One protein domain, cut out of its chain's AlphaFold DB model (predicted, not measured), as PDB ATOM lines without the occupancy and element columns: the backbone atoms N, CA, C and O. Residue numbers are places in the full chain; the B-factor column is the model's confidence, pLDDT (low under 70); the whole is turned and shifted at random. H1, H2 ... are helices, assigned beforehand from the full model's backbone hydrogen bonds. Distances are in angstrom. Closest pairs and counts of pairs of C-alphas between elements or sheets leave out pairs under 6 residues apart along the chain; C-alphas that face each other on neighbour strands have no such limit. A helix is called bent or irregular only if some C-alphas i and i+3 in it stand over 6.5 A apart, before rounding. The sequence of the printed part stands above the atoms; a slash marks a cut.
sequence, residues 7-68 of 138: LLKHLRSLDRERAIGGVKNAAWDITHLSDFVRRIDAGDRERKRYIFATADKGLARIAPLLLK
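AT A GLANCE: This is residues 7 to 68 of the 138 residues of an uncharacterized protein of Mesorhizobium sp. STM 4661 (UniProt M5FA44). One long straight helix, H1, makes the length of this domain, and the chain folds back along the same side of it from both ends: residues 7 to 15 as a short tail before it, residues 47 to 56 as a strip leading to the short helix H2, which lies beside the middle of H1. Residues 42 to 47, of which 42 to 46 belong to H1, stick out at one end. The printed part has 62 residues with two named helices, H1 then H2, and no named strand; its class is all helix. It is loose, with a radius of gyration of the C-alphas of 14.5 A, and its rod outline spans 49 by 17 by 17 A.

IN THESE COORDINATES: The printed part begins at Leu 7, with its C-alpha at (374.920, 224.114, 180.129). H1 is residues 16 to 46, 44.7 A from first to last C-alpha, beginning at C-alpha 16, (390.572, 217.981, 182.007). H2 is residues 57 to 66, 15.1 A long, ending at C-alpha 66, (361.142, 222.473, 187.862). H2 is irregular, but only just: C-alphas 61 and 64 are 6.53 A apart.

HOW THE PARTS SIT: H1 and H2 only just touch, with 3 pairs of C-alphas within 8 A. H1 touches H2 with residues 29 to 37 alone; the closest C-alphas are those of Leu 33 and Ala 63, 7.1 A apart. They run the same way at a steep tilt of 43 degrees, where the line of H2 is a rough one. The O i to N i+4 pairs within hydrogen-bond range are 26 of 27 in H1 and 3 of 6 in H2.

THE WHOLE: The two C-alphas farthest apart are those of Leu 14 and Arg 47, at 49.1 A. The printed part has no cut, and the link from H1 to H2, 10 residues, is short. Mean pLDDT of the printed part is 81.5; residues 7 to 8 are under 70.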
ATOM      1  N   LEU A   7     374.909 224.010 178.663       63.56
ATOM      2  CA  LEU A   7     374.920 224.114 180.129       63.56
ATOM      3  C   LEU A   7     376.258 223.620 180.700       63.56
ATOM      4  O   LEU A   7     376.911 224.318 181.465       63.56
ATOM      5  N   LEU A   8     376.725 222.466 180.216       66.75
ATOM      6  CA  LEU A   8     378.061 221.952 180.504       66.75
ATOM      7  C   LEU A   8     379.068 222.544 179.516       66.75
ATOM      8  O   LEU A   8     379.234 222.075 178.381       66.75
ATOM      9  N   LYS A   9     379.728 223.618 179.946       72.94
ATOM     10  CA  LYS A   9     380.799 224.271 179.187       72.94
ATOM     11  C   LYS A   9     382.028 223.360 179.162       72.94
ATOM     12  O   LYS A   9     382.316 222.679 180.132       72.94
ATOM     13  N   HIS A  10     382.748 223.333 178.041       78.75
ATOM     14  CA  HIS A  10     384.046 222.649 177.911       78.75
ATOM     15  C   HIS A  10     384.097 221.150 178.265       78.75
ATOM     16  O   HIS A  10     385.186 220.607 178.386       78.75
ATOM     17  N   LEU A  11     382.961 220.448 178.328       73.50
ATOM     18  CA  LEU A  11     382.921 219.018 178.673       73.50
ATOM     19  C   LEU A  11     383.774 218.128 177.749       73.50
ATOM     20  O   LEU A  11     384.278 217.098 178.167       73.50
ATOM     21  N   ARG A  12     383.944 218.533 176.482       74.94
ATOM     22  CA  ARG A  12     384.781 217.837 175.485       74.94
ATOM     23  C   ARG A  12     386.206 218.399 175.381       74.94
ATOM     24  O   ARG A  12     386.878 218.173 174.382       74.94
ATOM     25  N   SER A  13     386.628 219.221 176.338       77.12
ATOM     26  CA  SER A  13     387.983 219.766 176.367       77.12
ATOM     27  C   SER A  13     388.987 218.632 176.575       77.12
ATOM     28  O   SER A  13     388.770 217.765 177.415       77.12
ATOM     29  N   LEU A  14     390.091 218.652 175.824       78.56
ATOM     30  CA  LEU A  14     391.223 217.752 176.075       78.56
ATOM     31  C   LEU A  14     391.936 218.109 177.390       78.56
ATOM     32  O   LEU A  14     392.469 217.230 178.058       78.56
ATOM     33  N   ASP A  15     391.878 219.386 177.783       86.12
ATOM     34  CA  ASP A  15     392.261 219.867 179.112       86.12
ATOM     35  C   ASP A  15     391.161 219.505 180.125       86.12
ATOM     36  O   ASP A  15     390.046 220.044 180.065       86.12
ATOM     37  N   ARG A  16     391.493 218.570 181.026       85.00
ATOM     38  CA  ARG A  16     390.572 217.981 182.007       85.00
ATOM     39  C   ARG A  16     390.197 218.947 183.119       85.00
ATOM     40  O   ARG A  16     389.041 218.951 183.528       85.00
ATOM     41  N   GLU A  17     391.103 219.822 183.538       87.75
ATOM     42  CA  GLU A  17     390.796 220.831 184.557       87.75
ATOM     43  C   GLU A  17     389.782 221.847 184.024       87.75
ATOM     44  O   GLU A  17     388.848 222.249 184.721       87.75
ATOM     45  N   ARG A  18     389.860 222.172 182.730       83.44
ATOM     46  CA  ARG A  18     388.827 222.981 182.072       83.44
ATOM     47  C   ARG A  18     387.475 222.259 181.979       83.44
ATOM     48  O   ARG A  18     386.437 222.914 182.100       83.44
ATOM     49  N   ALA A  19     387.459 220.940 181.776       82.25
ATOM     50  CA  ALA A  19     386.222 220.155 181.802       82.25
ATOM     51  C   ALA A  19     385.611 220.112 183.217       82.25
ATOM     52  O   ALA A  19     384.414 220.358 183.365       82.25
ATOM     53  N   ILE A  20     386.434 219.905 184.252       84.81
ATOM     54  CA  ILE A  20     386.026 219.943 185.667       84.81
ATOM     55  C   ILE A  20     385.456 221.317 186.027       84.81
ATOM     56  O   ILE A  20     384.372 221.395 186.599       84.81
ATOM     57  N   GLY A  21     386.117 222.411 185.631       85.00
ATOM     58  CA  GLY A  21     385.600 223.767 185.839       85.00
ATOM     59  C   GLY A  21     384.226 223.987 185.191       85.00
ATOM     60  O   GLY A  21     383.347 224.620 185.776       85.00
ATOM     61  N   GLY A  22     384.002 223.403 184.012       81.81
ATOM     62  CA  GLY A  22     382.700 223.399 183.348       81.81
ATOM     63  C   GLY A  22     381.614 222.634 184.109       81.81
ATOM     64  O   GLY A  22     380.479 223.108 184.190       81.81
ATOM     65  N   VAL A  23     381.960 221.483 184.693       83.00
ATOM     66  CA  VAL A  23     381.058 220.683 185.539       83.00
ATOM     67  C   VAL A  23     380.741 221.413 186.844       83.00
ATOM     68  O   VAL A  23     379.569 221.511 187.200       83.00
ATOM     69  N   LYS A  24     381.737 222.009 187.510       83.25
ATOM     70  CA  LYS A  24     381.537 222.820 188.723       83.25
ATOM     71  C   LYS A  24     380.589 223.993 188.485       83.25
ATOM     72  O   LYS A  24     379.697 224.228 189.294       83.25
ATOM     73  N   ASN A  25     380.729 224.691 187.354       81.81
ATOM     74  CA  ASN A  25     379.793 225.757 186.985       81.81
ATOM     75  C   ASN A  25     378.354 225.230 186.876       81.81
ATOM     76  O   ASN A  25     377.436 225.853 187.391       81.81
ATOM     77  N   ALA A  26     378.154 224.082 186.224       81.94
ATOM     78  CA  ALA A  26     376.823 223.496 186.097       81.94
ATOM     79  C   ALA A  26     376.267 222.979 187.435       81.94
ATOM     80  O   ALA A  26     375.064 223.057 187.661       81.94
ATOM     81  N   ALA A  27     377.123 222.489 188.335       82.81
ATOM     82  CA  ALA A  27     376.712 222.118 189.685       82.81
ATOM     83  C   ALA A  27     376.173 223.336 190.451       82.81
ATOM     84  O   ALA A  27     375.107 223.251 191.051       82.81
ATOM     85  N   TRP A  28     376.848 224.486 190.349       83.50
ATOM     86  CA  TRP A  28     376.374 225.738 190.948       83.50
ATOM     87  C   TRP A  28     375.018 226.186 190.388       83.50
ATOM     88  O   TRP A  28     374.119 226.553 191.144       83.50
ATOM     89  N   ASP A  29     374.857 226.097 189.066       84.62
ATOM     90  CA  ASP A  29     373.603 226.385 188.365       84.62
ATOM     91  C   ASP A  29     372.441 225.503 188.889       84.62
ATOM     92  O   ASP A  29     371.335 226.000 189.112       84.62
ATOM     93  N   ILE A  30     372.698 224.214 189.154       82.38
ATOM     94  CA  ILE A  30     371.723 223.275 189.738       82.38
ATOM     95  C   ILE A  30     371.415 223.634 191.194       82.38
ATOM     96  O   ILE A  30     370.244 223.753 191.545       82.38
ATOM     97  N   THR A  31     372.433 223.857 192.033       83.88
ATOM     98  CA  THR A  31     372.238 224.237 193.443       83.88
ATOM     99  C   THR A  31     371.383 225.494 193.567       83.88
ATOM    100  O   THR A  31     370.494 225.564 194.417       83.88
ATOM    101  N   HIS A  32     371.612 226.475 192.695       84.25
ATOM    102  CA  HIS A  32     370.832 227.703 192.682       84.25
ATOM    103  C   HIS A  32     369.360 227.458 192.315       84.25
ATOM    104  O   HIS A  32     368.471 227.991 192.979       84.25
ATOM    105  N   LEU A  33     369.091 226.624 191.302       86.44
ATOM    106  CA  LEU A  33     367.726 226.229 190.941       86.44
ATOM    107  C   LEU A  33     367.034 225.446 192.069       86.44
ATOM    108  O   LEU A  33     365.874 225.721 192.362       86.44
ATOM    109  N   SER A  34     367.735 224.526 192.736       83.50
ATOM    110  CA  SER A  34     367.188 223.769 193.870       83.50
ATOM    111  C   SER A  34     366.826 224.673 195.051       83.50
ATOM    112  O   SER A  34     365.744 224.533 195.619       83.50
ATOM    113  N   ASP A  35     367.686 225.635 195.408       86.19
ATOM    114  CA  ASP A  35     367.362 226.607 196.461       86.19
ATOM    115  C   ASP A  35     366.179 227.499 196.064       86.19
ATOM    116  O   ASP A  35     365.339 227.824 196.901       86.19
ATOM    117  N   PHE A  36     366.079 227.865 194.785       88.06
ATOM    118  CA  PHE A  36     364.960 228.648 194.275       88.06
ATOM    119  C   PHE A  36     363.620 227.903 194.384       88.06
ATOM    120  O   PHE A  36     362.664 228.473 194.911       88.06
ATOM    121  N   VAL A  37     363.561 226.636 193.962       85.50
ATOM    122  CA  VAL A  37     362.362 225.785 194.099       85.50
ATOM    123  C   VAL A  37     361.967 225.655 195.570       85.50
ATOM    124  O   VAL A  37     360.847 225.995 195.941       85.50
ATOM    125  N   ARG A  38     362.929 225.333 196.446       84.88
ATOM    126  CA  ARG A  38     362.699 225.234 197.897       84.88
ATOM    127  C   ARG A  38     362.108 226.516 198.494       84.88
ATOM    128  O   ARG A  38     361.272 226.461 199.396       84.88
ATOM    129  N   ARG A  39     362.561 227.688 198.034       85.12
ATOM    130  CA  ARG A  39     362.028 228.985 198.479       85.12
ATOM    131  C   ARG A  39     360.604 229.218 197.999       85.12
ATOM    132  O   ARG A  39     359.839 229.796 198.763       85.12
ATOM    133  N   ILE A  40     360.254 228.799 196.785       85.25
ATOM    134  CA  ILE A  40     358.876 228.875 196.282       85.25
ATOM    135  C   ILE A  40     357.956 228.023 197.151       85.25
ATOM    136  O   ILE A  40     356.989 228.559 197.689       85.25
ATOM    137  N   ASP A  41     358.324 226.765 197.392       80.62
ATOM    138  CA  ASP A  41     357.510 225.837 198.185       80.62
ATOM    139  C   ASP A  41     357.288 226.348 199.620       80.62
ATOM    140  O   ASP A  41     356.199 226.249 200.187       80.62
ATOM    141  N   ALA A  42     358.319 226.951 200.226       81.69
ATOM    142  CA  ALA A  42     358.198 227.610 201.527       81.69
ATOM    143  C   ALA A  42     357.395 228.926 201.451       81.69
ATOM    144  O   ALA A  42     356.639 229.262 202.365       81.69
ATOM    145  N   GLY A  43     357.554 229.671 200.356       77.69
ATOM    146  CA  GLY A  43     356.930 230.965 200.091       77.69
ATOM    147  C   GLY A  43     355.412 230.921 200.038       77.69
ATOM    148  O   GLY A  43     354.774 231.864 200.511       77.69
ATOM    149  N   ASP A  44     354.842 229.816 199.558       72.50
ATOM    150  CA  ASP A  44     353.392 229.606 199.534       72.50
ATOM    151  C   ASP A  44     352.776 229.669 200.937       72.50
ATOM    152  O   ASP A  44     351.711 230.261 201.133       72.50
ATOM    153  N   ARG A  45     353.489 229.170 201.954       73.88
ATOM    154  CA  ARG A  45     353.062 229.269 203.360       73.88
ATOM    155  C   ARG A  45     353.227 230.683 203.920       73.88
ATOM    156  O   ARG A  45     352.455 231.106 204.777       73.88
ATOM    157  N   GLU A  46     354.210 231.427 203.419       84.31
ATOM    158  CA  GLU A  46     354.566 232.776 203.880       84.31
ATOM    159  C   GLU A  46     353.912 233.910 203.068       84.31
ATOM    160  O   GLU A  46     354.176 235.084 203.333       84.31
ATOM    161  N   ARG A  47     353.065 233.587 202.076       82.31
ATOM    162  CA  ARG A  47     352.488 234.540 201.102       82.31
ATOM    163  C   ARG A  47     353.552 235.375 200.375       82.31
ATOM    164  O   ARG A  47     353.311 236.532 200.019       82.31
ATOM    165  N   LYS A  48     354.731 234.798 200.142       86.62
ATOM    166  CA  LYS A  48     355.837 235.430 199.414       86.62
ATOM    167  C   LYS A  48     355.919 234.863 198.007       86.62
ATOM    168  O   LYS A  48     355.890 233.654 197.819       86.62
ATOM    169  N   ARG A  49     356.071 235.745 197.019       83.62
ATOM    170  CA  ARG A  49     356.312 235.363 195.623       83.62
ATOM    171  C   ARG A  49     357.775 235.587 195.274       83.62
ATOM    172  O   ARG A  49     358.334 236.629 195.611       83.62
ATOM    173  N   TYR A  50     358.359 234.638 194.557       85.88
ATOM    174  CA  TYR A  50     359.734 234.711 194.077       85.88
ATOM    175  C   TYR A  50     359.753 234.843 192.555       85.88
ATOM    176  O   TYR A  50     358.924 234.264 191.858       85.88
ATOM    177  N   ILE A  51     360.704 235.620 192.035       85.12
ATOM    178  CA  ILE A  51     360.925 235.787 190.596       85.12
ATOM    179  C   ILE A  51     362.302 235.217 190.270       85.12
ATOM    180  O   ILE A  51     363.300 235.659 190.839       85.12
ATOM    181  N   PHE A  52     362.354 234.262 189.341       87.81
ATOM    182  CA  PHE A  52     363.615 233.785 188.783       87.81
ATOM    183  C   PHE A  52     364.031 234.674 187.612       87.81
ATOM    184  O   PHE A  52     363.344 234.722 186.591       87.81
ATOM    185  N   ALA A  53     365.158 235.367 187.744       86.69
ATOM    186  CA  ALA A  53     365.731 236.188 186.684       86.69
ATOM    187  C   ALA A  53     367.118 235.656 186.311       86.69
ATOM    188  O   ALA A  53     368.008 235.581 187.154       86.69
ATOM    189  N   THR A  54     367.314 235.301 185.040       84.12
ATOM    190  CA  THR A  54     368.599 234.798 184.542       84.12
ATOM    191  C   THR A  54     368.892 235.306 183.132       84.12
ATOM    192  O   THR A  54     367.999 235.407 182.292       84.12
ATOM    193  N   ALA A  55     370.163 235.612 182.861       81.75
ATOM    194  CA  ALA A  55     370.662 235.887 181.512       81.75
ATOM    195  C   ALA A  55     371.101 234.603 180.778       81.75
ATOM    196  O   ALA A  55     371.441 234.642 179.590       81.75
ATOM    197  N   ASP A  56     371.111 233.459 181.471       81.31
ATOM    198  CA  ASP A  56     371.462 232.171 180.888       81.31
ATOM    199  C   ASP A  56     370.232 231.519 180.239       81.31
ATOM    200  O   ASP A  56     369.247 231.165 180.887       81.31
ATOM    201  N   LYS A  57     370.296 231.342 178.915       80.62
ATOM    202  CA  LYS A  57     369.202 230.757 178.125       80.62
ATOM    203  C   LYS A  57     368.951 229.280 178.440       80.62
ATOM    204  O   LYS A  57     367.861 228.794 178.161       80.62
ATOM    205  N   GLY A  58     369.955 228.556 178.931       78.75
ATOM    206  CA  GLY A  58     369.814 227.175 179.382       78.75
ATOM    207  C   GLY A  58     369.002 227.119 180.668       78.75
ATOM    208  O   GLY A  58     367.987 226.429 180.713       78.75
ATOM    209  N   LEU A  59     369.380 227.932 181.658       81.44
ATOM    210  CA  LEU A  59     368.630 228.060 182.911       81.44
ATOM    211  C   LEU A  59     367.194 228.538 182.682       81.44
ATOM    212  O   LEU A  59     366.265 227.943 183.217       81.44
ATOM    213  N   ALA A  60     366.993 229.539 181.822       84.69
ATOM    214  CA  ALA A  60     365.659 230.037 181.481       84.69
ATOM    215  C   ALA A  60     364.745 228.964 180.855       84.69
ATOM    216  O   ALA A  60     363.527 229.068 180.948       84.69
ATOM    217  N   ARG A  61     365.319 227.939 180.207       81.38
ATOM    218  CA  ARG A  61     364.566 226.819 179.618       81.38
ATOM    219  C   ARG A  61     364.281 225.700 180.610       81.38
ATOM    220  O   ARG A  61     363.262 225.040 180.470       81.38
ATOM    221  N   ILE A  62     365.183 225.467 181.561       82.44
ATOM    222  CA  ILE A  62     365.036 224.407 182.567       82.44
ATOM    223  C   ILE A  62     364.104 224.852 183.690       82.44
ATOM    224  O   ILE A  62     363.273 224.062 184.121       82.44
ATOM    225  N   ALA A  63     364.200 226.109 184.134       84.25
ATOM    226  CA  ALA A  63     363.454 226.599 185.290       84.25
ATOM    227  C   ALA A  63     361.938 226.312 185.224       84.25
ATOM    228  O   ALA A  63     361.423 225.780 186.199       84.25
ATOM    229  N   PRO A  64     361.217 226.526 184.101       82.19
ATOM    230  CA  PRO A  64     359.789 226.205 184.028       82.19
ATOM    231  C   PRO A  64     359.457 224.722 184.239       82.19
ATOM    232  O   PRO A  64     358.339 224.413 184.625       82.19
ATOM    233  N   LEU A  65     360.396 223.807 183.975       79.44
ATOM    234  CA  LEU A  65     360.191 222.364 184.158       79.44
ATOM    235  C   LEU A  65     360.231 221.963 185.626       79.44
ATOM    236  O   LEU A  65     359.559 221.018 186.011       79.44
ATOM    237  N   LEU A  66     361.001 222.699 186.426       78.12
ATOM    238  CA  LEU A  66     361.142 222.473 187.862       78.12
ATOM    239  C   LEU A  66     359.988 223.071 188.674       78.12
ATOM    240  O   LEU A  66     359.856 222.766 189.849       78.12
ATOM    241  N   LEU A  67     359.190 223.946 188.058       74.44
ATOM    242  CA  LEU A  67     358.087 224.665 188.701       74.44
ATOM    243  C   LEU A  67     356.709 224.104 188.325       74.44
ATOM    244  O   LEU A  67     355.696 224.709 188.672       74.44
ATOM    245  N   LYS A  68     356.652 223.004 187.564       70.06
ATOM    246  CA  LYS A  68     355.386 222.329 187.260       70.06
ATOM    247  C   LYS A  68     354.902 221.577 188.494       70.06
ATOM    248  O   LYS A  68     355.697 220.914 189.153       70.06
TER     249      LYS A  68